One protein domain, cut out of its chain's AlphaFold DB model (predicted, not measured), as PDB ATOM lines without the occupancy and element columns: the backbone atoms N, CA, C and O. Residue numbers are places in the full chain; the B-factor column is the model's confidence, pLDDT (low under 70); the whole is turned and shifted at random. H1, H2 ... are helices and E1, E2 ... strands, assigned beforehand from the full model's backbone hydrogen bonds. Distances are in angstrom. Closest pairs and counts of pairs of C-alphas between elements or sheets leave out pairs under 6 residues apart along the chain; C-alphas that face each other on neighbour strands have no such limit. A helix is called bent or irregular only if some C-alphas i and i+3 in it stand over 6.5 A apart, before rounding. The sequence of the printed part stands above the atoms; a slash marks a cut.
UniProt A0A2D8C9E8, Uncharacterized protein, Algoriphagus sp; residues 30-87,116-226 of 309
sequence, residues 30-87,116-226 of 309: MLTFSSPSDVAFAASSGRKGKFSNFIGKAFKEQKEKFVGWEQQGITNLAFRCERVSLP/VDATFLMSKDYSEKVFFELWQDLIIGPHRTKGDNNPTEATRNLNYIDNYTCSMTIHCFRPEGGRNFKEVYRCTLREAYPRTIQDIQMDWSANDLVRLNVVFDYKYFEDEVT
ATOM      1  N   MET A  30     120.938 123.538 132.469       88.81
ATOM      2  CA  MET A  30     121.212 124.853 133.044       88.81
ATOM      3  C   MET A  30     120.763 124.851 134.494       88.81
ATOM      4  O   MET A  30     119.666 124.390 134.811       88.81
ATOM      5  N   LEU A  31     121.607 125.386 135.366       87.94
ATOM      6  CA  LEU A  31     121.296 125.556 136.775       87.94
ATOM      7  C   LEU A  31     120.918 127.011 137.021       87.94
ATOM      8  O   LEU A  31     121.700 127.902 136.709       87.94
ATOM      9  N   THR A  32     119.740 127.265 137.578       87.25
ATOM     10  CA  THR A  32     119.325 128.611 137.978       87.25
ATOM     11  C   THR A  32     119.088 128.674 139.478       87.25
ATOM     12  O   THR A  32     118.662 127.708 140.110       87.25
ATOM     13  N   PHE A  33     119.384 129.835 140.055       81.94
ATOM     14  CA  PHE A  33     119.167 130.114 141.467       81.94
ATOM     15  C   PHE A  33     118.252 131.324 141.576       81.94
ATOM     16  O   PHE A  33     118.439 132.313 140.867       81.94
ATOM     17  N   SER A  34     117.288 131.259 142.486       76.19
ATOM     18  CA  SER A  34     116.667 132.475 143.017       76.19
ATOM     19  C   SER A  34     117.605 133.114 144.039       76.19
ATOM     20  O   SER A  34     118.438 132.438 144.641       76.19
ATOM     21  N   SER A  35     117.531 134.421 144.243       63.59
ATOM     22  CA  SER A  35     118.326 135.014 145.310       63.59
ATOM     23  C   SER A  35     117.722 134.690 146.678       63.59
ATOM     24  O   SER A  35     116.514 134.854 146.865       63.59
ATOM     25  N   PRO A  36     118.542 134.321 147.680       59.78
ATOM     26  CA  PRO A  36     118.126 134.315 149.084       59.78
ATOM     27  C   PRO A  36     117.522 135.656 149.554       59.78
ATOM     28  O   PRO A  36     116.749 135.699 150.512       59.78
ATOM     29  N   SER A  37     117.872 136.775 148.904       54.88
ATOM     30  CA  SER A  37     117.484 138.124 149.327       54.88
ATOM     31  C   SER A  37     115.994 138.446 149.098       54.88
ATOM     32  O   SER A  37     115.421 139.199 149.907       54.88
ATOM     33  N   ASP A  38     115.381 137.821 148.082       45.97
ATOM     34  CA  ASP A  38     113.978 137.985 147.671       45.97
ATOM     35  C   ASP A  38     113.004 137.341 148.668       45.97
ATOM     36  O   ASP A  38     111.985 137.931 149.038       45.97
ATOM     37  N   VAL A  39     113.349 136.160 149.186       44.69
ATOM     38  CA  VAL A  39     112.502 135.394 150.120       44.69
ATOM     39  C   VAL A  39     112.449 136.071 151.499       44.69
ATOM     40  O   VAL A  39     111.394 136.190 152.127       44.69
ATOM     41  N   ALA A  40     113.576 136.647 151.928       39.50
ATOM     42  CA  ALA A  40     113.705 137.345 153.203       39.50
ATOM     43  C   ALA A  40     113.004 138.724 153.238       39.50
ATOM     44  O   ALA A  40     112.651 139.216 154.315       39.50
ATOM     45  N   PHE A  41     112.814 139.400 152.094       37.88
ATOM     46  CA  PHE A  41     112.119 140.699 152.047       37.88
ATOM     47  C   PHE A  41     110.605 140.547 152.254       37.88
ATOM     48  O   PHE A  41     110.002 141.343 152.978       37.88
ATOM     49  N   ALA A  42     110.012 139.472 151.726       38.41
ATOM     50  CA  ALA A  42     108.616 139.142 151.997       38.41
ATOM     51  C   ALA A  42     108.377 138.883 153.500       38.41
ATOM     52  O   ALA A  42     107.444 139.442 154.079       38.41
ATOM     53  N   ALA A  43     109.268 138.131 154.161       39.16
ATOM     54  CA  ALA A  43     109.119 137.749 155.570       39.16
ATOM     55  C   ALA A  43     109.481 138.861 156.584       39.16
ATOM     56  O   ALA A  43     108.877 138.959 157.655       39.16
ATOM     57  N   SER A  44     110.447 139.733 156.270       43.91
ATOM     58  CA  SER A  44     110.916 140.785 157.194       43.91
ATOM     59  C   SER A  44     110.118 142.094 157.139       43.91
ATOM     60  O   SER A  44     110.269 142.942 158.024       43.91
ATOM     61  N   SER A  45     109.204 142.243 156.175       45.97
ATOM     62  CA  SER A  45     108.312 143.408 156.083       45.97
ATOM     63  C   SER A  45     107.333 143.542 157.271       45.97
ATOM     64  O   SER A  45     106.758 144.613 157.472       45.97
ATOM     65  N   GLY A  46     107.184 142.501 158.109       43.66
ATOM     66  CA  GLY A  46     106.143 142.426 159.143       43.66
ATOM     67  C   GLY A  46     106.557 142.502 160.621       43.66
ATOM     68  O   GLY A  46     105.666 142.598 161.464       43.66
ATOM     69  N   ARG A  47     107.845 142.457 161.014       42.28
ATOM     70  CA  ARG A  47     108.197 142.302 162.451       42.28
ATOM     71  C   ARG A  47     109.310 143.235 162.944       42.28
ATOM     72  O   ARG A  47     110.481 142.880 163.005       42.28
ATOM     73  N   LYS A  48     108.922 144.439 163.379       39.09
ATOM     74  CA  LYS A  48     109.796 145.399 164.083       39.09
ATOM     75  C   LYS A  48     109.851 145.091 165.587       39.09
ATOM     76  O   LYS A  48     109.069 145.632 166.362       39.09
ATOM     77  N   GLY A  49     110.773 144.224 166.006       38.31
ATOM     78  CA  GLY A  49     111.073 143.955 167.420       38.31
ATOM     79  C   GLY A  49     112.444 144.503 167.831       38.31
ATOM     80  O   GLY A  49     113.445 144.188 167.199       38.31
ATOM     81  N   LYS A  50     112.504 145.293 168.913       42.28
ATOM     82  CA  LYS A  50     113.680 146.058 169.399       42.28
ATOM     83  C   LYS A  50     114.891 145.230 169.889       42.28
ATOM     84  O   LYS A  50     115.858 145.819 170.360       42.28
ATOM     85  N   PHE A  51     114.875 143.901 169.755       36.78
ATOM     86  CA  PHE A  51     116.034 143.027 170.015       36.78
ATOM     87  C   PHE A  51     116.960 142.869 168.788       36.78
ATOM     88  O   PHE A  51     118.014 142.249 168.884       36.78
ATOM     89  N   SER A  52     116.598 143.444 167.633       45.94
ATOM     90  CA  SER A  52     117.270 143.225 166.344       45.94
ATOM     91  C   SER A  52     118.417 144.191 166.014       45.94
ATOM     92  O   SER A  52     119.040 144.054 164.965       45.94
ATOM     93  N   ASN A  53     118.723 145.171 166.866       45.06
ATOM     94  CA  ASN A  53     119.504 146.334 166.422       45.06
ATOM     95  C   ASN A  53     121.006 146.069 166.191       45.06
ATOM     96  O   ASN A  53     121.616 146.791 165.407       45.06
ATOM     97  N   PHE A  54     121.610 145.058 166.832       45.62
ATOM     98  CA  PHE A  54     123.048 144.771 166.677       45.62
ATOM     99  C   PHE A  54     123.314 143.585 165.739       45.62
ATOM    100  O   PHE A  54     124.057 143.723 164.770       45.62
ATOM    101  N   ILE A  55     122.622 142.458 165.952       45.34
ATOM    102  CA  ILE A  55     122.652 141.290 165.053       45.34
ATOM    103  C   ILE A  55     122.137 141.691 163.665       45.34
ATOM    104  O   ILE A  55     122.788 141.444 162.653       45.34
ATOM    105  N   GLY A  56     121.020 142.422 163.612       54.31
ATOM    106  CA  GLY A  56     120.436 142.881 162.359       54.31
ATOM    107  C   GLY A  56     121.328 143.845 161.581       54.31
ATOM    108  O   GLY A  56     121.223 143.874 160.364       54.31
ATOM    109  N   LYS A  57     122.236 144.595 162.226       56.34
ATOM    110  CA  LYS A  57     123.158 145.498 161.516       56.34
ATOM    111  C   LYS A  57     124.238 144.721 160.759       56.34
ATOM    112  O   LYS A  57     124.462 145.007 159.589       56.34
ATOM    113  N   ALA A  58     124.850 143.724 161.404       57.69
ATOM    114  CA  ALA A  58     125.852 142.869 160.768       57.69
ATOM    115  C   ALA A  58     125.239 142.053 159.619       57.69
ATOM    116  O   ALA A  58     125.765 142.064 158.511       57.69
ATOM    117  N   PHE A  59     124.080 141.427 159.843       58.66
ATOM    118  CA  PHE A  59     123.372 140.696 158.785       58.66
ATOM    119  C   PHE A  59     122.876 141.611 157.657       58.66
ATOM    120  O   PHE A  59     122.920 141.216 156.495       58.66
ATOM    121  N   LYS A  60     122.448 142.843 157.962       63.69
ATOM    122  CA  LYS A  60     122.032 143.822 156.948       63.69
ATOM    123  C   LYS A  60     123.192 144.233 156.041       63.69
ATOM    124  O   LYS A  60     123.008 144.254 154.833       63.69
ATOM    125  N   GLU A  61     124.374 144.493 156.597       64.31
ATOM    126  CA  GLU A  61     125.567 144.817 155.803       64.31
ATOM    127  C   GLU A  61     125.965 143.656 154.878       64.31
ATOM    128  O   GLU A  61     126.273 143.868 153.706       64.31
ATOM    129  N   GLN A  62     125.918 142.416 155.375       60.78
ATOM    130  CA  GLN A  62     126.214 141.240 154.549       60.78
ATOM    131  C   GLN A  62     125.166 141.036 153.452       60.78
ATOM    132  O   GLN A  62     125.523 140.741 152.315       60.78
ATOM    133  N   LYS A  63     123.884 141.261 153.761       62.94
ATOM    134  CA  LYS A  63     122.810 141.222 152.766       62.94
ATOM    135  C   LYS A  63     123.005 142.289 151.688       62.94
ATOM    136  O   LYS A  63     122.863 141.975 150.517       62.94
ATOM    137  N   GLU A  64     123.355 143.522 152.053       64.75
ATOM    138  CA  GLU A  64     123.617 144.605 151.091       64.75
ATOM    139  C   GLU A  64     124.799 144.280 150.175       64.75
ATOM    140  O   GLU A  64     124.712 144.492 148.965       64.75
ATOM    141  N   LYS A  65     125.870 143.695 150.726       63.97
ATOM    142  CA  LYS A  65     126.975 143.177 149.917       63.97
ATOM    143  C   LYS A  65     126.462 142.109 148.961       63.97
ATOM    144  O   LYS A  65     126.620 142.286 147.763       63.97
ATOM    145  N   PHE A  66     125.798 141.068 149.463       62.81
ATOM    146  CA  PHE A  66     125.273 139.958 148.662       62.81
ATOM    147  C   PHE A  66     124.338 140.422 147.526       62.81
ATOM    148  O   PHE A  66     124.537 140.030 146.380       62.81
ATOM    149  N   VAL A  67     123.393 141.325 147.813       64.38
ATOM    150  CA  VAL A  67     122.482 141.929 146.820       64.38
ATOM    151  C   VAL A  67     123.247 142.742 145.769       64.38
ATOM    152  O   VAL A  67     122.890 142.730 144.595       64.38
ATOM    153  N   GLY A  68     124.343 143.408 146.141       61.75
ATOM    154  CA  GLY A  68     125.207 144.107 145.184       61.75
ATOM    155  C   GLY A  68     125.837 143.184 144.130       61.75
ATOM    156  O   GLY A  68     126.026 143.602 142.988       61.75
ATOM    157  N   TRP A  69     126.112 141.922 144.479       60.47
ATOM    158  CA  TRP A  69     126.615 140.903 143.543       60.47
ATOM    159  C   TRP A  69     125.495 140.235 142.729       60.47
ATOM    160  O   TRP A  69     125.749 139.661 141.670       60.47
ATOM    161  N   GLU A  70     124.251 140.330 143.194       58.38
ATOM    162  CA  GLU A  70     123.084 139.640 142.648       58.38
ATOM    163  C   GLU A  70     122.719 140.090 141.226       58.38
ATOM    164  O   GLU A  70     122.479 139.254 140.356       58.38
ATOM    165  N   GLN A  71     122.749 141.402 140.967       57.19
ATOM    166  CA  GLN A  71     122.182 142.006 139.752       57.19
ATOM    167  C   GLN A  71     122.878 141.572 138.444       57.19
ATOM    168  O   GLN A  71     122.330 141.778 137.364       57.19
ATOM    169  N   GLN A  72     124.086 141.002 138.524       54.62
ATOM    170  CA  GLN A  72     124.858 140.507 137.371       54.62
ATOM    171  C   GLN A  72     125.520 139.138 137.630       54.62
ATOM    172  O   GLN A  72     125.837 138.417 136.682       54.62
ATOM    173  N   GLY A  73     125.743 138.759 138.895       59.91
ATOM    174  CA  GLY A  73     126.503 137.564 139.269       59.91
ATOM    175  C   GLY A  73     125.711 136.258 139.203       59.91
ATOM    176  O   GLY A  73     126.259 135.254 138.757       59.91
ATOM    177  N   ILE A  74     124.422 136.249 139.571       63.34
ATOM    178  CA  ILE A  74     123.624 135.004 139.604       63.34
ATOM    179  C   ILE A  74     123.400 134.446 138.197       63.34
ATOM    180  O   ILE A  74     123.557 133.247 137.964       63.34
ATOM    181  N   THR A  75     123.085 135.312 137.231       62.53
ATOM    182  CA  THR A  75     122.941 134.897 135.830       62.53
ATOM    183  C   THR A  75     124.266 134.398 135.256       62.53
ATOM    184  O   THR A  75     124.272 133.463 134.465       62.53
ATOM    185  N   ASN A  76     125.401 134.965 135.680       71.88
ATOM    186  CA  ASN A  76     126.719 134.475 135.280       71.88
ATOM    187  C   ASN A  76     127.008 133.091 135.887       71.88
ATOM    188  O   ASN A  76     127.451 132.188 135.180       71.88
ATOM    189  N   LEU A  77     126.659 132.892 137.162       81.44
ATOM    190  CA  LEU A  77     126.863 131.640 137.891       81.44
ATOM    191  C   LEU A  77     126.152 130.448 137.231       81.44
ATOM    192  O   LEU A  77     126.711 129.352 137.184       81.44
ATOM    193  N   ALA A  78     124.966 130.672 136.656       83.75
ATOM    194  CA  ALA A  78     124.228 129.661 135.896       83.75
ATOM    195  C   ALA A  78     125.044 129.073 134.731       83.75
ATOM    196  O   ALA A  78     125.024 127.865 134.502       83.75
ATOM    197  N   PHE A  79     125.812 129.915 134.030       85.44
ATOM    198  CA  PHE A  79     126.675 129.502 132.916       85.44
ATOM    199  C   PHE A  79     128.027 128.934 133.364       85.44
ATOM    200  O   PHE A  79     128.743 128.342 132.557       85.44
ATOM    201  N   ARG A  80     128.399 129.121 134.635       89.44
ATOM    202  CA  ARG A  80     129.641 128.592 135.217       89.44
ATOM    203  C   ARG A  80     129.494 127.182 135.774       89.44
ATOM    204  O   ARG A  80     130.508 126.540 136.034       89.44
ATOM    205  N   CYS A  81     128.270 126.695 135.961       90.94
ATOM    206  CA  CYS A  81     128.023 125.329 136.402       90.94
ATOM    207  C   CYS A  81     128.428 124.329 135.304       90.94
ATOM    208  O   CYS A  81     127.784 124.252 134.262       90.94
ATOM    209  N   GLU A  82     129.479 123.545 135.546       92.19
ATOM    210  CA  GLU A  82     129.986 122.526 134.612       92.19
ATOM    211  C   GLU A  82     129.306 121.170 134.820       92.19
ATOM    212  O   GLU A  82     129.054 120.436 133.865       92.19
ATOM    213  N   ARG A  83     128.998 120.822 136.072       93.12
ATOM    214  CA  ARG A  83     128.391 119.537 136.432       93.12
ATOM    215  C   ARG A  83     127.425 119.722 137.588       93.12
ATOM    216  O   ARG A  83     127.753 120.402 138.550       93.12
ATOM    217  N   VAL A  84     126.280 119.058 137.520       93.69
ATOM    218  CA  VAL A  84     125.323 118.959 138.627       93.69
ATOM    219  C   VAL A  84     124.799 117.528 138.719       93.69
ATOM    220  O   VAL A  84     124.631 116.865 137.691       93.69
ATOM    221  N   SER A  85     124.577 117.024 139.931       93.19
ATOM    222  CA  SER A  85     123.835 115.781 140.146       93.19
ATOM    223  C   SER A  85     122.342 116.064 140.299       93.19
ATOM    224  O   SER A  85     121.934 117.015 140.962       93.19
ATOM    225  N   LEU A  86     121.501 115.235 139.678       91.25
ATOM    226  CA  LEU A  86     120.069 115.277 139.961       91.25
ATOM    227  C   LEU A  86     119.810 114.705 141.362       91.25
ATOM    228  O   LEU A  86     120.458 113.720 141.738       91.25
ATOM    229  N   PRO A  87     118.882 115.296 142.130       93.38
ATOM    230  CA  PRO A  87     118.572 114.829 143.471       93.38
ATOM    231  C   PRO A  87     118.017 113.403 143.459       93.38
ATOM    232  O   PRO A  87     117.163 113.040 142.650       93.38
ATOM    233  N   VAL A 116     122.664 117.573 146.820       94.44
ATOM    234  CA  VAL A 116     123.041 117.786 145.416       94.44
ATOM    235  C   VAL A 116     124.456 118.339 145.341       94.44
ATOM    236  O   VAL A 116     124.780 119.326 145.997       94.44
ATOM    237  N   ASP A 117     125.280 117.732 144.494       95.62
ATOM    238  CA  ASP A 117     126.646 118.169 144.227       95.62
ATOM    239  C   ASP A 117     126.667 118.965 142.923       95.62
ATOM    240  O   ASP A 117     126.253 118.463 141.871       95.62
ATOM    241  N   ALA A 118     127.180 120.194 142.973       93.88
ATOM    242  CA  ALA A 118     127.404 121.008 141.788       93.88
ATOM    243  C   ALA A 118     128.852 121.501 141.721       93.88
ATOM    244  O   ALA A 118     129.431 121.966 142.702       93.88
ATOM    245  N   THR A 119     129.437 121.409 140.531       94.56
ATOM    246  CA  THR A 119     130.804 121.830 140.239       94.56
ATOM    247  C   THR A 119     130.778 123.057 139.339       94.56
ATOM    248  O   THR A 119     130.206 123.024 138.248       94.56
ATOM    249  N   PHE A 120     131.424 124.128 139.789       93.38
ATOM    250  CA  PHE A 120     131.505 125.406 139.091       93.38
ATOM    251  C   PHE A 120     132.918 125.657 138.581       93.38
ATOM    252  O   PHE A 120     133.902 125.409 139.282       93.38
ATOM    253  N   LEU A 121     133.010 126.205 137.374       92.56
ATOM    254  CA  LEU A 121     134.239 126.775 136.842       92.56
ATOM    255  C   LEU A 121     134.494 128.125 137.498       92.56
ATOM    256  O   LEU A 121     133.603 128.972 137.556       92.56
ATOM    257  N   MET A 122     135.721 128.329 137.963       90.44
ATOM    258  CA  MET A 122     136.078 129.552 138.667       90.44
ATOM    259  C   MET A 122     136.512 130.659 137.715       90.44
ATOM    260  O   MET A 122     137.280 130.443 136.772       90.44
ATOM    261  N   SER A 123     136.064 131.872 138.009       88.12
ATOM    262  CA  SER A 123     136.563 133.087 137.384       88.12
ATOM    263  C   SER A 123     137.900 133.512 138.008       88.12
ATOM    264  O   SER A 123     138.245 133.144 139.132       88.12
ATOM    265  N   LYS A 124     138.682 134.316 137.274       86.75
ATOM    266  CA  LYS A 124     140.007 134.804 137.716       86.75
ATOM    267  C   LYS A 124     139.950 135.598 139.030       86.75
ATOM    268  O   LYS A 124     140.941 135.681 139.748       86.75
ATOM    269  N   ASP A 125     138.807 136.205 139.315       85.25
ATOM    270  CA  ASP A 125     138.523 136.985 140.517       85.25
ATOM    271  C   ASP A 125     137.991 136.138 141.686       85.25
ATOM    272  O   ASP A 125     137.747 136.683 142.761       85.25
ATOM    273  N   TYR A 126     137.835 134.819 141.506       87.00
ATOM    274  CA  TYR A 126     137.280 133.900 142.505       87.00
ATOM    275  C   TYR A 126     135.871 134.308 142.979       87.00
ATOM    276  O   TYR A 126     135.461 133.970 144.094       87.00
ATOM    277  N   SER A 127     135.121 135.032 142.143       84.50
ATOM    278  CA  SER A 127     133.809 135.583 142.497       84.50
ATOM    279  C   SER A 127     132.800 134.505 142.898       84.50
ATOM    280  O   SER A 127     132.075 134.692 143.876       84.50
ATOM    281  N   GLU A 128     132.808 133.340 142.245       87.50
ATOM    282  CA  GLU A 128     131.911 132.223 142.573       87.50
ATOM    283  C   GLU A 128     132.190 131.674 143.979       87.50
ATOM    284  O   GLU A 128     131.269 131.436 144.761       87.50
ATOM    285  N   LYS A 129     133.468 131.548 144.355       88.44
ATOM    286  CA  LYS A 129     133.858 131.124 145.707       88.44
ATOM    287  C   LYS A 129     133.400 132.135 146.752       88.44
ATOM    288  O   LYS A 129     132.818 131.752 147.763       88.44
ATOM    289  N   VAL A 130     133.652 133.420 146.507       85.69
ATOM    290  CA  VAL A 130     133.248 134.492 147.424       85.69
ATOM    291  C   VAL A 130     131.730 134.519 147.587       85.69
ATOM    292  O   VAL A 130     131.261 134.692 148.708       85.69
ATOM    293  N   PHE A 131     130.972 134.298 146.512       85.69
ATOM    294  CA  PHE A 131     129.514 134.220 146.550       85.69
ATOM    295  C   PHE A 131     129.016 133.114 147.488       85.69
ATOM    296  O   PHE A 131     128.222 133.392 148.388       85.69
ATOM    297  N   PHE A 132     129.512 131.881 147.340       88.69
ATOM    298  CA  PHE A 132     129.086 130.776 148.204       88.69
ATOM    299  C   PHE A 132     129.543 130.956 149.655       88.69
ATOM    300  O   PHE A 132     128.787 130.645 150.572       88.69
ATOM    301  N   GLU A 133     130.737 131.506 149.886       86.06
ATOM    302  CA  GLU A 133     131.211 131.808 151.243       86.06
ATOM    303  C   GLU A 133     130.361 132.896 151.911       86.06
ATOM    304  O   GLU A 133     130.005 132.760 153.078       86.06
ATOM    305  N   LEU A 134     129.968 133.940 151.173       83.44
ATOM    306  CA  LEU A 134     129.037 134.954 151.677       83.44
ATOM    307  C   LEU A 134     127.660 134.357 151.973       83.44
ATOM    308  O   LEU A 134     127.025 134.740 152.952       83.44
ATOM    309  N   TRP A 135     127.203 133.402 151.163       85.12
ATOM    310  CA  TRP A 135     125.967 132.682 151.444       85.12
ATOM    311  C   TRP A 135     126.080 131.879 152.750       85.12
ATOM    312  O   TRP A 135     125.196 131.968 153.598       85.12
ATOM    313  N   GLN A 136     127.189 131.176 152.991       86.62
ATOM    314  CA  GLN A 136     127.417 130.502 154.277       86.62
ATOM    315  C   GLN A 136     127.519 131.485 155.455       86.62
ATOM    316  O   GLN A 136     126.959 131.223 156.523       86.62
ATOM    317  N   ASP A 137     128.142 132.649 155.251       82.00
ATOM    318  CA  ASP A 137     128.188 133.732 156.240       82.00
ATOM    319  C   ASP A 137     126.769 134.260 156.581       82.00
ATOM    320  O   ASP A 137     126.547 134.734 157.695       82.00
ATOM    321  N   LEU A 138     125.768 134.143 155.691       78.56
ATOM    322  CA  LEU A 138     124.363 134.471 156.006       78.56
ATOM    323  C   LEU A 138     123.685 133.448 156.931       78.56
ATOM    324  O   LEU A 138     122.701 133.800 157.587       78.56
ATOM    325  N   ILE A 139     124.182 132.209 156.979       83.00
ATOM    326  CA  ILE A 139     123.618 131.124 157.793       83.00
ATOM    327  C   ILE A 139     124.111 131.248 159.230       83.00
ATOM    328  O   ILE A 139     123.310 131.297 160.163       83.00
ATOM    329  N   ILE A 140     125.432 131.298 159.408       80.19
ATOM    330  CA  ILE A 140     126.069 131.222 160.727       80.19
ATOM    331  C   ILE A 140     126.618 132.573 161.208       80.19
ATOM    332  O   ILE A 140     127.054 132.693 162.347       80.19
ATOM    333  N   GLY A 141     126.541 133.618 160.380       70.69
ATOM    334  CA  GLY A 141     127.111 134.936 160.651       70.69
ATOM    335  C   GLY A 141     128.525 135.085 160.071       70.69
ATOM    336  O   GLY A 141     129.177 134.083 159.763       70.69
ATOM    337  N   PRO A 142     129.030 136.323 159.913       67.44
ATOM    338  CA  PRO A 142     130.310 136.585 159.264       67.44
ATOM    339  C   PRO A 142     131.474 136.143 160.156       67.44
ATOM    340  O   PRO A 142     131.899 136.861 161.064       67.44
ATOM    341  N   HIS A 143     132.006 134.956 159.876       66.00
ATOM    342  CA  HIS A 143     133.172 134.409 160.577       66.00
ATOM    343  C   HIS A 143     134.479 134.730 159.850       66.00
ATOM    344  O   HIS A 143     135.534 134.842 160.474       66.00
ATOM    345  N   ARG A 144     134.407 134.882 158.523       64.75
ATOM    346  CA  ARG A 144     135.569 135.019 157.637       64.75
ATOM    347  C   ARG A 144     136.148 136.434 157.600       64.75
ATOM    348  O   ARG A 144     137.356 136.604 157.452       64.75
ATOM    349  N   THR A 145     135.300 137.454 157.721       61.88
ATOM    350  CA  THR A 145     135.714 138.851 157.533       61.88
ATOM    351  C   THR A 145     135.941 139.522 158.885       61.88
ATOM    352  O   THR A 145     135.008 139.666 159.672       61.88
ATOM    353  N   LYS A 146     137.173 139.972 159.152       53.84
ATOM    354  CA  LYS A 146     137.450 140.883 160.270       53.84
ATOM    355  C   LYS A 146     136.808 142.233 159.950       53.84
ATOM    356  O   LYS A 146     137.344 142.984 159.144       53.84
ATOM    357  N   GLY A 147     135.647 142.521 160.528       55.81
ATOM    358  CA  GLY A 147     135.168 143.899 160.599       55.81
ATOM    359  C   GLY A 147     136.025 144.701 161.583       55.81
ATOM    360  O   GLY A 147     136.576 144.128 162.523       55.81
ATOM    361  N   ASP A 148     136.082 146.024 161.410       52.97
ATOM    362  CA  ASP A 148     136.742 146.967 162.338       52.97
ATOM    363  C   ASP A 148     136.209 146.870 163.782       52.97
ATOM    364  O   ASP A 148     136.848 147.305 164.736       52.97
ATOM    365  N   ASN A 149     135.051 146.229 163.955       54.56
ATOM    366  CA  ASN A 149     134.545 145.778 165.237       54.56
ATOM    367  C   ASN A 149     134.817 144.277 165.344       54.56
ATOM    368  O   ASN A 149     134.182 143.482 164.649       54.56
ATOM    369  N   ASN A 150     135.774 143.915 166.199       51.69
ATOM    370  CA  ASN A 150     136.114 142.541 166.568       51.69
ATOM    371  C   ASN A 150     134.825 141.690 166.644       51.69
ATOM    372  O   ASN A 150     133.904 142.124 167.349       51.69
ATOM    373  N   PRO A 151     134.702 140.554 165.920       54.28
ATOM    374  CA  PRO A 151     133.480 139.758 165.910       54.28
ATOM    375  C   PRO A 151     133.153 139.371 167.347       54.28
ATOM    376  O   PRO A 151     133.797 138.517 167.958       54.28
ATOM    377  N   THR A 152     132.190 140.087 167.918       55.03
ATOM    378  CA  THR A 152     131.719 139.832 169.268       55.03
ATOM    379  C   THR A 152     130.978 138.503 169.211       55.03
ATOM    380  O   THR A 152     130.393 138.173 168.180       55.03
ATOM    381  N   GLU A 153     130.978 137.732 170.295       56.06
ATOM    382  CA  GLU A 153     130.298 136.427 170.393       56.06
ATOM    383  C   GLU A 153     128.863 136.449 169.806       56.06
ATOM    384  O   GLU A 153     128.428 135.492 169.176       56.06
ATOM    385  N   ALA A 154     128.165 137.589 169.906       53.12
ATOM    386  CA  ALA A 154     126.825 137.819 169.359       53.12
ATOM    387  C   ALA A 154     126.711 137.823 167.814       53.12
ATOM    388  O   ALA A 154     125.605 137.719 167.286       53.12
ATOM    389  N   THR A 155     127.814 137.968 167.079       59.50
ATOM    390  CA  THR A 155     127.851 137.951 165.604       59.50
ATOM    391  C   THR A 155     127.908 136.525 165.041       59.50
ATOM    392  O   THR A 155     127.691 136.341 163.848       59.50
ATOM    393  N   ARG A 156     128.128 135.511 165.892       63.97
ATOM    394  CA  ARG A 156     128.203 134.083 165.521       63.97
ATOM    395  C   ARG A 156     126.863 133.345 165.625       63.97
ATOM    396  O   ARG A 156     126.822 132.129 165.795       63.97
ATOM    397  N   ASN A 157     125.763 134.091 165.616       69.56
ATOM    398  CA  ASN A 157     124.435 133.529 165.801       69.56
ATOM    399  C   ASN A 157     123.888 132.969 164.490       69.56
ATOM    400  O   ASN A 157     123.978 133.613 163.446       69.56
ATOM    401  N   LEU A 158     123.247 131.805 164.586       76.31
ATOM    402  CA  LEU A 158     122.494 131.220 163.485       76.31
ATOM    403  C   LEU A 158     121.330 132.134 163.098       76.31
ATOM    404  O   LEU A 158     120.590 132.632 163.953       76.31
ATOM    405  N   ASN A 159     121.173 132.340 161.798       73.94
ATOM    406  CA  ASN A 159     120.074 133.101 161.235       73.94
ATOM    407  C   ASN A 159     118.827 132.212 161.057       73.94
ATOM    408  O   ASN A 159     118.895 130.986 161.138       73.94
ATOM    409  N   TYR A 160     117.669 132.826 160.821       78.56
ATOM    410  CA  TYR A 160     116.437 132.092 160.523       78.56
ATOM    411  C   TYR A 160     116.486 131.479 159.125       78.56
ATOM    412  O   TYR A 160     116.991 132.111 158.198       78.56
ATOM    413  N   ILE A 161     115.904 130.287 158.976       80.25
ATOM    414  CA  ILE A 161     115.918 129.513 157.726       80.25
ATOM    415  C   ILE A 161     115.394 130.310 156.524       80.25
ATOM    416  O   ILE A 161     116.012 130.320 155.462       80.25
ATOM    417  N   ASP A 162     114.342 131.100 156.724       79.69
ATOM    418  CA  ASP A 162     113.735 131.942 155.686       79.69
ATOM    419  C   ASP A 162     114.661 133.064 155.181       79.69
ATOM    420  O   ASP A 162     114.424 133.639 154.122       79.69
ATOM    421  N   ASN A 163     115.715 133.411 155.931       76.19
ATOM    422  CA  ASN A 163     116.602 134.525 155.596       76.19
ATOM    423  C   ASN A 163     117.785 134.131 154.702       76.19
ATOM    424  O   ASN A 163     118.467 135.020 154.191       76.19
ATOM    425  N   TYR A 164     118.065 132.834 154.558       80.69
ATOM    426  CA  TYR A 164     119.208 132.332 153.790       80.69
ATOM    427  C   TYR A 164     118.847 131.209 152.816       80.69
ATOM    428  O   TYR A 164     119.718 130.751 152.083       80.69
ATOM    429  N   THR A 165     117.607 130.728 152.801       86.50
ATOM    430  CA  THR A 165     117.189 129.666 151.882       86.50
ATOM    431  C   THR A 165     116.798 130.207 150.508       86.50
ATOM    432  O   THR A 165     116.348 131.340 150.361       86.50
ATOM    433  N   CYS A 166     116.997 129.378 149.483       85.44
ATOM    434  CA  CYS A 166     116.782 129.700 148.074       85.44
ATOM    435  C   CYS A 166     116.002 128.578 147.372       85.44
ATOM    436  O   CYS A 166     116.057 127.417 147.772       85.44
ATOM    437  N   SER A 167     115.282 128.911 146.302       88.50
ATOM    438  CA  SER A 167     114.799 127.930 145.326       88.50
ATOM    439  C   SER A 167     115.832 127.762 144.208       88.50
ATOM    440  O   SER A 167     116.134 128.730 143.504       88.50
ATOM    441  N   MET A 168     116.356 126.549 144.031       90.56
ATOM    442  CA  MET A 168     117.318 126.212 142.975       90.56
ATOM    443  C   MET A 168     116.632 125.338 141.930       90.56
ATOM    444  O   MET A 168     115.991 124.358 142.297       90.56
ATOM    445  N   THR A 169     116.760 125.661 140.646       91.69
ATOM    446  CA  THR A 169     116.096 124.917 139.572       91.69
ATOM    447  C   THR A 169     117.112 124.389 138.567       91.69
ATOM    448  O   THR A 169     117.929 125.129 138.024       91.69
ATOM    449  N   ILE A 170     117.048 123.086 138.311       92.50
ATOM    450  CA  ILE A 170     117.823 122.381 137.297       92.50
ATOM    451  C   ILE A 170     116.921 122.205 136.077       92.50
ATOM    452  O   ILE A 170     115.896 121.526 136.145       92.50
ATOM    453  N   HIS A 171     117.310 122.814 134.964       91.12
ATOM    454  CA  HIS A 171     116.632 122.692 133.680       91.12
ATOM    455  C   HIS A 171     117.397 121.712 132.799       91.12
ATOM    456  O   HIS A 171     118.587 121.908 132.560       91.12
ATOM    457  N   CYS A 172     116.721 120.691 132.286       89.50
ATOM    458  CA  CYS A 172     117.279 119.737 131.337       89.50
ATOM    459  C   CYS A 172     116.681 119.987 129.954       89.50
ATOM    460  O   CYS A 172     115.458 119.984 129.768       89.50
ATOM    461  N   PHE A 173     117.557 120.165 128.970       88.19
ATOM    462  CA  PHE A 173     117.165 120.502 127.611       88.19
ATOM    463  C   PHE A 173     117.382 119.346 126.648       88.19
ATOM    464  O   PHE A 173     118.309 118.543 126.768       88.19
ATOM    465  N   ARG A 174     116.544 119.319 125.619       84.44
ATOM    466  CA  ARG A 174     116.687 118.453 124.460       84.44
ATOM    467  C   ARG A 174     116.897 119.303 123.203       84.44
ATOM    468  O   ARG A 174     116.266 120.353 123.073       84.44
ATOM    469  N   PRO A 175     117.751 118.867 122.261       82.00
ATOM    470  CA  PRO A 175     117.877 119.537 120.974       82.00
ATOM    471  C   PRO A 175     116.594 119.336 120.155       82.00
ATOM    472  O   PRO A 175     116.176 118.196 119.950       82.00
ATOM    473  N   GLU A 176     116.001 120.417 119.647       77.69
ATOM    474  CA  GLU A 176     114.803 120.379 118.780       77.69
ATOM    475  C   GLU A 176     115.160 120.554 117.285       77.69
ATOM    476  O   GLU A 176     114.312 120.768 116.425       77.69
ATOM    477  N   GLY A 177     116.445 120.417 116.948       71.88
ATOM    478  CA  GLY A 177     116.978 120.707 115.617       71.88
ATOM    479  C   GLY A 177     117.452 122.159 115.488       71.88
ATOM    480  O   GLY A 177     116.942 123.083 116.124       71.88
ATOM    481  N   GLY A 178     118.493 122.373 114.680       76.00
ATOM    482  CA  GLY A 178     119.153 123.677 114.577       76.00
ATOM    483  C   GLY A 178     119.837 124.098 115.886       76.00
ATOM    484  O   GLY A 178     120.539 123.299 116.500       76.00
ATOM    485  N   ARG A 179     119.662 125.364 116.292       73.19
ATOM    486  CA  ARG A 179     120.195 125.942 117.548       73.19
ATOM    487  C   ARG A 179     119.142 126.039 118.663       73.19
ATOM    488  O   ARG A 179     119.386 126.701 119.667       73.19
ATOM    489  N   ASN A 180     117.976 125.425 118.468       79.94
ATOM    490  CA  ASN A 180     116.867 125.515 119.407       79.94
ATOM    491  C   ASN A 180     116.931 124.367 120.414       79.94
ATOM    492  O   ASN A 180     117.138 123.202 120.058       79.94
ATOM    493  N   PHE A 181     116.731 124.722 121.676       81.38
ATOM    494  CA  PHE A 181     116.684 123.798 122.794       81.38
ATOM    495  C   PHE A 181     115.316 123.905 123.449       81.38
ATOM    496  O   PHE A 181     114.875 125.005 123.782       81.38
ATOM    497  N   LYS A 182     114.665 122.759 123.637       83.44
ATOM    498  CA  LYS A 182     113.395 122.659 124.350       83.44
ATOM    499  C   LYS A 182     113.643 122.081 125.730       83.44
ATOM    500  O   LYS A 182     114.385 121.111 125.877       83.44
ATOM    501  N   GLU A 183     113.050 122.691 126.741       84.69
ATOM    502  CA  GLU A 183     113.081 122.162 128.099       84.69
ATOM    503  C   GLU A 183     112.162 120.941 128.196       84.69
ATOM    504  O   GLU A 183     110.996 121.006 127.816       84.69
ATOM    505  N   VAL A 184     112.705 119.820 128.670       86.50
ATOM    506  CA  VAL A 184     111.973 118.544 128.766       86.50
ATOM    507  C   VAL A 184     111.692 118.173 130.213       86.50
ATOM    508  O   VAL A 184     110.640 117.615 130.521       86.50
ATOM    509  N   TYR A 185     112.641 118.471 131.095       89.06
ATOM    510  CA  TYR A 185     112.559 118.132 132.504       89.06
ATOM    511  C   TYR A 185     113.089 119.283 133.340       89.06
ATOM    512  O   TYR A 185     114.119 119.881 133.017       89.06
ATOM    513  N   ARG A 186     112.378 119.564 134.424       91.69
ATOM    514  CA  ARG A 186     112.688 120.608 135.384       91.69
ATOM    515  C   ARG A 186     112.645 120.009 136.776       91.69
ATOM    516  O   ARG A 186     111.642 119.418 137.158       91.69
ATOM    517  N   CYS A 187     113.710 120.204 137.536       92.94
ATOM    518  CA  CYS A 187     113.771 119.816 138.938       92.94
ATOM    519  C   CYS A 187     113.994 121.066 139.788       92.94
ATOM    520  O   CYS A 187     114.995 121.758 139.621       92.94
ATOM    521  N   THR A 188     113.061 121.377 140.681       93.56
ATOM    522  CA  THR A 188     113.131 122.536 141.572       93.56
ATOM    523  C   THR A 188     113.363 122.079 143.004       93.56
ATOM    524  O   THR A 188     112.501 121.461 143.624       93.56
ATOM    525  N   LEU A 189     114.524 122.420 143.555       92.62
ATOM    526  CA  LEU A 189     114.862 122.232 144.958       92.62
ATOM    527  C   LEU A 189     114.305 123.393 145.778       92.62
ATOM    528  O   LEU A 189     114.569 124.564 145.480       92.62
ATOM    529  N   ARG A 190     113.560 123.067 146.835       92.06
ATOM    530  CA  ARG A 190     112.973 124.042 147.755       92.06
ATOM    531  C   ARG A 190     113.800 124.151 149.028       92.06
ATOM    532  O   ARG A 190     114.248 123.148 149.585       92.06
ATOM    533  N   GLU A 191     113.939 125.388 149.496       90.62
ATOM    534  CA  GLU A 191     114.687 125.739 150.705       90.62
ATOM    535  C   GLU A 191     116.157 125.260 150.667       90.62
ATOM    536  O   GLU A 191     116.689 124.748 151.649       90.62
ATOM    537  N   ALA A 192     116.811 125.401 149.512       91.50
ATOM    538  CA  ALA A 192     118.190 124.986 149.294       91.50
ATOM    539  C   ALA A 192     119.204 125.979 149.889       91.50
ATOM    540  O   ALA A 192     118.979 127.194 149.881       91.50
ATOM    541  N   TYR A 193     120.334 125.461 150.375       92.06
ATOM    542  CA  TYR A 193     121.476 126.238 150.867       92.06
ATOM    543  C   TYR A 193     122.801 125.457 150.718       92.06
ATOM    544  O   TYR A 193     122.795 124.223 150.713       92.06
ATOM    545  N   PRO A 194     123.959 126.138 150.592       92.75
ATOM    546  CA  PRO A 194     125.260 125.485 150.458       92.75
ATOM    547  C   PRO A 194     125.729 124.941 151.811       92.75
ATOM    548  O   PRO A 194     126.113 125.692 152.712       92.75
ATOM    549  N   ARG A 195     125.740 123.616 151.954       93.81
ATOM    550  CA  ARG A 195     126.186 122.929 153.171       93.81
ATOM    551  C   ARG A 195     127.701 122.876 153.275       93.81
ATOM    552  O   ARG A 195     128.253 123.186 154.327       93.81
ATOM    553  N   THR A 196     128.365 122.508 152.185       94.12
ATOM    554  CA  THR A 196     129.822 122.360 152.158       94.12
ATOM    555  C   THR A 196     130.381 122.969 150.886       94.12
ATOM    556  O   THR A 196     129.950 122.626 149.788       94.12
ATOM    557  N   ILE A 197     131.377 123.835 151.046       93.69
ATOM    558  CA  ILE A 197     132.235 124.310 149.964       93.69
ATOM    559  C   ILE A 197     133.534 123.519 150.094       93.69
ATOM    560  O   ILE A 197     134.175 123.577 151.144       93.69
ATOM    561  N   GLN A 198     133.875 122.727 149.078       94.44
ATOM    562  CA  GLN A 198     135.084 121.902 149.111       94.44
ATOM    563  C   GLN A 198     136.345 122.761 148.982       94.44
ATOM    564  O   GLN A 198     136.310 123.881 148.461       94.44
ATOM    565  N   ASP A 199     137.464 122.230 149.468       91.94
ATOM    566  CA  ASP A 199     138.767 122.852 149.311       91.94
ATOM    567  C   ASP A 199     139.215 122.839 147.844       91.94
ATOM    568  O   ASP A 199     138.907 121.940 147.061       91.94
ATOM    569  N   ILE A 200     139.942 123.887 147.456       91.06
ATOM    570  CA  ILE A 200     140.521 124.009 146.122       91.06
ATOM    571  C   ILE A 200     142.007 123.697 146.244       91.06
ATOM    572  O   ILE A 200     142.741 124.405 146.937       91.06
ATOM    573  N   GLN A 201     142.457 122.664 145.540       89.19
ATOM    574  CA  GLN A 201     143.873 122.334 145.449       89.19
ATOM    575  C   GLN A 201     144.543 123.231 144.406       89.19
ATOM    576  O   GLN A 201     144.153 123.246 143.242       89.19
ATOM    577  N   MET A 202     145.547 123.992 144.839       88.38
ATOM    578  CA  MET A 202     146.323 124.890 143.983       88.38
ATOM    579  C   MET A 202     147.734 124.327 143.826       88.38
ATOM    580  O   MET A 202     148.443 124.159 144.818       88.38
ATOM    581  N   ASP A 203     148.144 124.058 142.589       93.25
ATOM    582  CA  ASP A 203     149.468 123.538 142.249       93.25
ATOM    583  C   ASP A 203     150.064 124.337 141.083       93.25
ATOM    584  O   ASP A 203     149.403 124.576 140.076       93.25
ATOM    585  N   TRP A 204     151.328 124.739 141.222       92.12
ATOM    586  CA  TRP A 204     152.078 125.463 140.195       92.12
ATOM    587  C   TRP A 204     152.420 124.585 138.984       92.12
ATOM    588  O   TRP A 204     152.745 125.121 137.926       92.12
ATOM    589  N   SER A 205     152.374 123.255 139.127       94.50
ATOM    590  CA  SER A 205     152.645 122.316 138.030       94.50
ATOM    591  C   SER A 205     151.418 122.016 137.157       94.50
ATOM    592  O   SER A 205     151.554 121.529 136.030       94.50
ATOM    593  N   ALA A 206     150.217 122.320 137.657       90.00
ATOM    594  CA  ALA A 206     148.960 121.988 137.003       90.00
ATOM    595  C   ALA A 206     148.608 122.982 135.879       90.00
ATOM    596  O   ALA A 206     148.733 124.192 136.035       90.00
ATOM    597  N   ASN A 207     148.113 122.458 134.750       87.50
ATOM    598  CA  ASN A 207     147.637 123.241 133.595       87.50
ATOM    599  C   ASN A 207     146.104 123.194 133.415       87.50
ATOM    600  O   ASN A 207     145.594 123.609 132.376       87.50
ATOM    601  N   ASP A 208     145.369 122.644 134.384       90.25
ATOM    602  CA  ASP A 208     143.907 122.523 134.319       90.25
ATOM    603  C   ASP A 208     143.209 123.767 134.895       90.25
ATOM    604  O   ASP A 208     143.793 124.550 135.647       90.25
ATOM    605  N   LEU A 209     141.940 123.953 134.529       90.44
ATOM    606  CA  LEU A 209     141.102 125.017 135.067       90.44
ATOM    607  C   LEU A 209     140.715 124.720 136.517       90.44
ATOM    608  O   LEU A 209     140.420 123.586 136.894       90.44
ATOM    609  N   VAL A 210     140.659 125.777 137.326       92.19
ATOM    610  CA  VAL A 210     140.245 125.676 138.725       92.19
ATOM    611  C   VAL A 210     138.733 125.445 138.795       92.19
ATOM    612  O   VAL A 210     137.945 126.210 138.229       92.19
ATOM    613  N   ARG A 211     138.333 124.392 139.513       93.88
ATOM    614  CA  ARG A 211     136.933 124.018 139.746       93.88
ATOM    615  C   ARG A 211     136.604 124.089 141.230       93.88
ATOM    616  O   ARG A 211     137.413 123.701 142.068       93.88
ATOM    617  N   LEU A 212     135.393 124.535 141.535       94.12
ATOM    618  CA  LEU A 212     134.844 124.580 142.882       94.12
ATOM    619  C   LEU A 212     133.686 123.595 142.992       94.12
ATOM    620  O   LEU A 212     132.693 123.737 142.281       94.12
ATOM    621  N   ASN A 213     133.791 122.626 143.897       95.62
ATOM    622  CA  ASN A 213     132.687 121.722 144.197       95.62
ATOM    623  C   ASN A 213     131.904 122.221 145.419       95.62
ATOM    624  O   ASN A 213     132.484 122.459 146.482       95.62
ATOM    625  N   VAL A 214     130.590 122.368 145.265       94.56
ATOM    626  CA  VAL A 214     129.676 122.833 146.312       94.56
ATOM    627  C   VAL A 214     128.561 121.815 146.490       94.56
ATOM    628  O   VAL A 214     127.912 121.405 145.528       94.56
ATOM    629  N   VAL A 215     128.340 121.430 147.743       96.06
ATOM    630  CA  VAL A 215     127.290 120.501 148.150       96.06
ATOM    631  C   VAL A 215     126.121 121.300 148.708       96.06
ATOM    632  O   VAL A 215     126.276 122.028 149.695       96.06
ATOM    633  N   PHE A 216     124.954 121.147 148.096       94.44
ATOM    634  CA  PHE A 216     123.711 121.789 148.497       94.44
ATOM    635  C   PHE A 216     122.829 120.819 149.267       94.44
ATOM    636  O   PHE A 216     122.596 119.687 148.839       94.44
ATOM    637  N   ASP A 217     122.314 121.294 150.392       94.88
ATOM    638  CA  ASP A 217     121.263 120.617 151.141       94.88
ATOM    639  C   ASP A 217     119.942 121.348 150.893       94.88
ATOM    640  O   ASP A 217     119.929 122.550 150.611       94.88
ATOM    641  N   TYR A 218     118.836 120.619 150.939       94.50
ATOM    642  CA  TYR A 218     117.510 121.131 150.607       94.50
ATOM    643  C   TYR A 218     116.439 120.308 151.322       94.50
ATOM    644  O   TYR A 218     116.677 119.186 151.767       94.50
ATOM    645  N   LYS A 219     115.232 120.860 151.443       91.81
ATOM    646  CA  LYS A 219     114.169 120.210 152.219       91.81
ATOM    647  C   LYS A 219     113.412 119.161 151.419       91.81
ATOM    648  O   LYS A 219     113.139 118.077 151.920       91.81
ATOM    649  N   TYR A 220     113.028 119.511 150.199       91.81
ATOM    650  CA  TYR A 220     112.360 118.625 149.251       91.81
ATOM    651  C   TYR A 220     112.552 119.152 147.827       91.81
ATOM    652  O   TYR A 220     112.933 120.309 147.629       91.81
ATOM    653  N   PHE A 221     112.304 118.295 146.840       93.69
ATOM    654  CA  PHE A 221     112.367 118.654 145.427       93.69
ATOM    655  C   PHE A 221     111.025 118.401 144.736       93.69
ATOM    656  O   PHE A 221     110.277 117.498 145.121       93.69
ATOM    657  N   GLU A 222     110.736 119.219 143.731       92.31
ATOM    658  CA  GLU A 222     109.568 119.137 142.858       92.31
ATOM    659  C   GLU A 222     110.050 118.911 141.425       92.31
ATOM    660  O   GLU A 222     110.876 119.674 140.924       92.31
ATOM    661  N   ASP A 223     109.522 117.878 140.773       91.38
ATOM    662  CA  ASP A 223     109.880 117.524 139.402       91.38
ATOM    663  C   ASP A 223     108.712 117.792 138.460       91.38
ATOM    664  O   ASP A 223     107.584 117.364 138.711       91.38
ATOM    665  N   GLU A 224     109.001 118.443 137.342       87.94
ATOM    666  CA  GLU A 224     108.044 118.737 136.283       87.94
ATOM    667  C   GLU A 224     108.590 118.209 134.950       87.94
ATOM    668  O   GLU A 224     109.724 118.493 134.556       87.94
ATOM    669  N   VAL A 225     107.776 117.424 134.241       84.88
ATOM    670  CA  VAL A 225     108.054 116.986 132.868       84.88
ATOM    671  C   VAL A 225     107.184 117.824 131.946       84.88
ATOM    672  O   VAL A 225     105.962 117.798 132.056       84.88
ATOM    673  N   THR A 226     107.812 118.586 131.056       73.62
ATOM    674  CA  THR A 226     107.107 119.553 130.197       73.62
ATOM    675  C   THR A 226     106.473 118.895 128.965       73.62
ATOM    676  O   THR A 226     105.589 119.471 128.340       73.62
TER     677      THR A 226
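This is residues 30 to 87 and 116 to 226 of the 309 residues of an uncharacterized protein of Algoriphagus sp (UniProt A0A2D8C9E8). A strongly twisted, branched sheet is folded into two wings by its long strand E5, with E1, E4 and E7 in one wing and E6, E3 and E2 in the other; H3 packs over E5 and E6, and the long helix H2 packs on H3. Residues 45 to 53 and 203 to 208 stick out as free loops. The 169 printed residues include four named helices and seven named strands, in the order E1 H1 H2 E2 E3 H3 H4 E4 E5 E6 E7; the class is mixed, helices and strands, and the neighbour strands are antiparallel. The whole is compact, with a radius of gyration of the C-alphas of 17.9 A, yet flat, spanning 59 by 47 by 25 A.

E5, residues 181 to 197, bends by 89 degrees at residue 194. On one side of it is E4, residues 166 to 175 (N 170 and O 187, 2.8 A); on the other side are E7, residues 220 to 225 (N 188 and O 222, 2.8 A), and E6, residues 211 to 217 (N 195 and O 215, 2.8 A). E4, E5 and E6 form a meander, each strand the antiparallel neighbour of the one before, and its two hairpins are E4 with E5 and E5 with E6. E1, residues 30 to 33, is an edge strand beside E4, with N 32 and O 169 within hydrogen-bond range at 2.8 A. E3, residues 116 to 121, has E6 on one side (N 118 and O 214, 2.9 A) and E2, residues 81 to 84, on the other (N 82 and O 119, 2.8 A). H3, residues 127 to 140, is on the sheet at a height of 8.6 A, over E5 and E6, and runs slantwise at 50 degrees to E5 on the local plane. H2, residues 55 to 80, touches H3, closest at the C-alphas of Phe 59 and Leu 138, 6.9 A; it is irregular, with C-alphas 71 and 74 7.2 A apart, and only grazes the sheet with residues 74 to 80. H1, residues 36 to 44, only grazes the sheet with residues 36 to 40. H4, residues 153 to 156, is not on the sheet and only just touches residues 55 to 58 of H2, with 3 pairs of C-alphas within 8 A, the closest being Ile 55 and Thr 155, 6.2 A. O i to N i+4 pairs are within range in 2 of 5 for H1, with 1 of 6 at i+3, 16 of 22 for H2 and 9 of 10 for H3; H4 is too short for one.

E1 begins at C-alpha 30 (121.212, 124.853, 133.044). H2 measures 33.2 A from first to last C-alpha, E5 31.3 A, E4 29.0 A, H3 20.3 A and E6 19.7 A. E5 ends at C-alpha 197 (132.235, 124.310, 149.964), and E7 ends at C-alpha 225 (108.054, 116.986, 132.868).

The C-alphas farthest apart are those of Lys 50 and Gly 177, 59.5 A. Residues 88 to 115 are not printed; C-alphas 87 and 116 are 5.7 A apart across the cut. Of the links printed whole, H3 to H4 and E5 to E6 are long. Mean pLDDT of the printed part is 76.4; residues 35 to 75 and 142 to 157 are under 70.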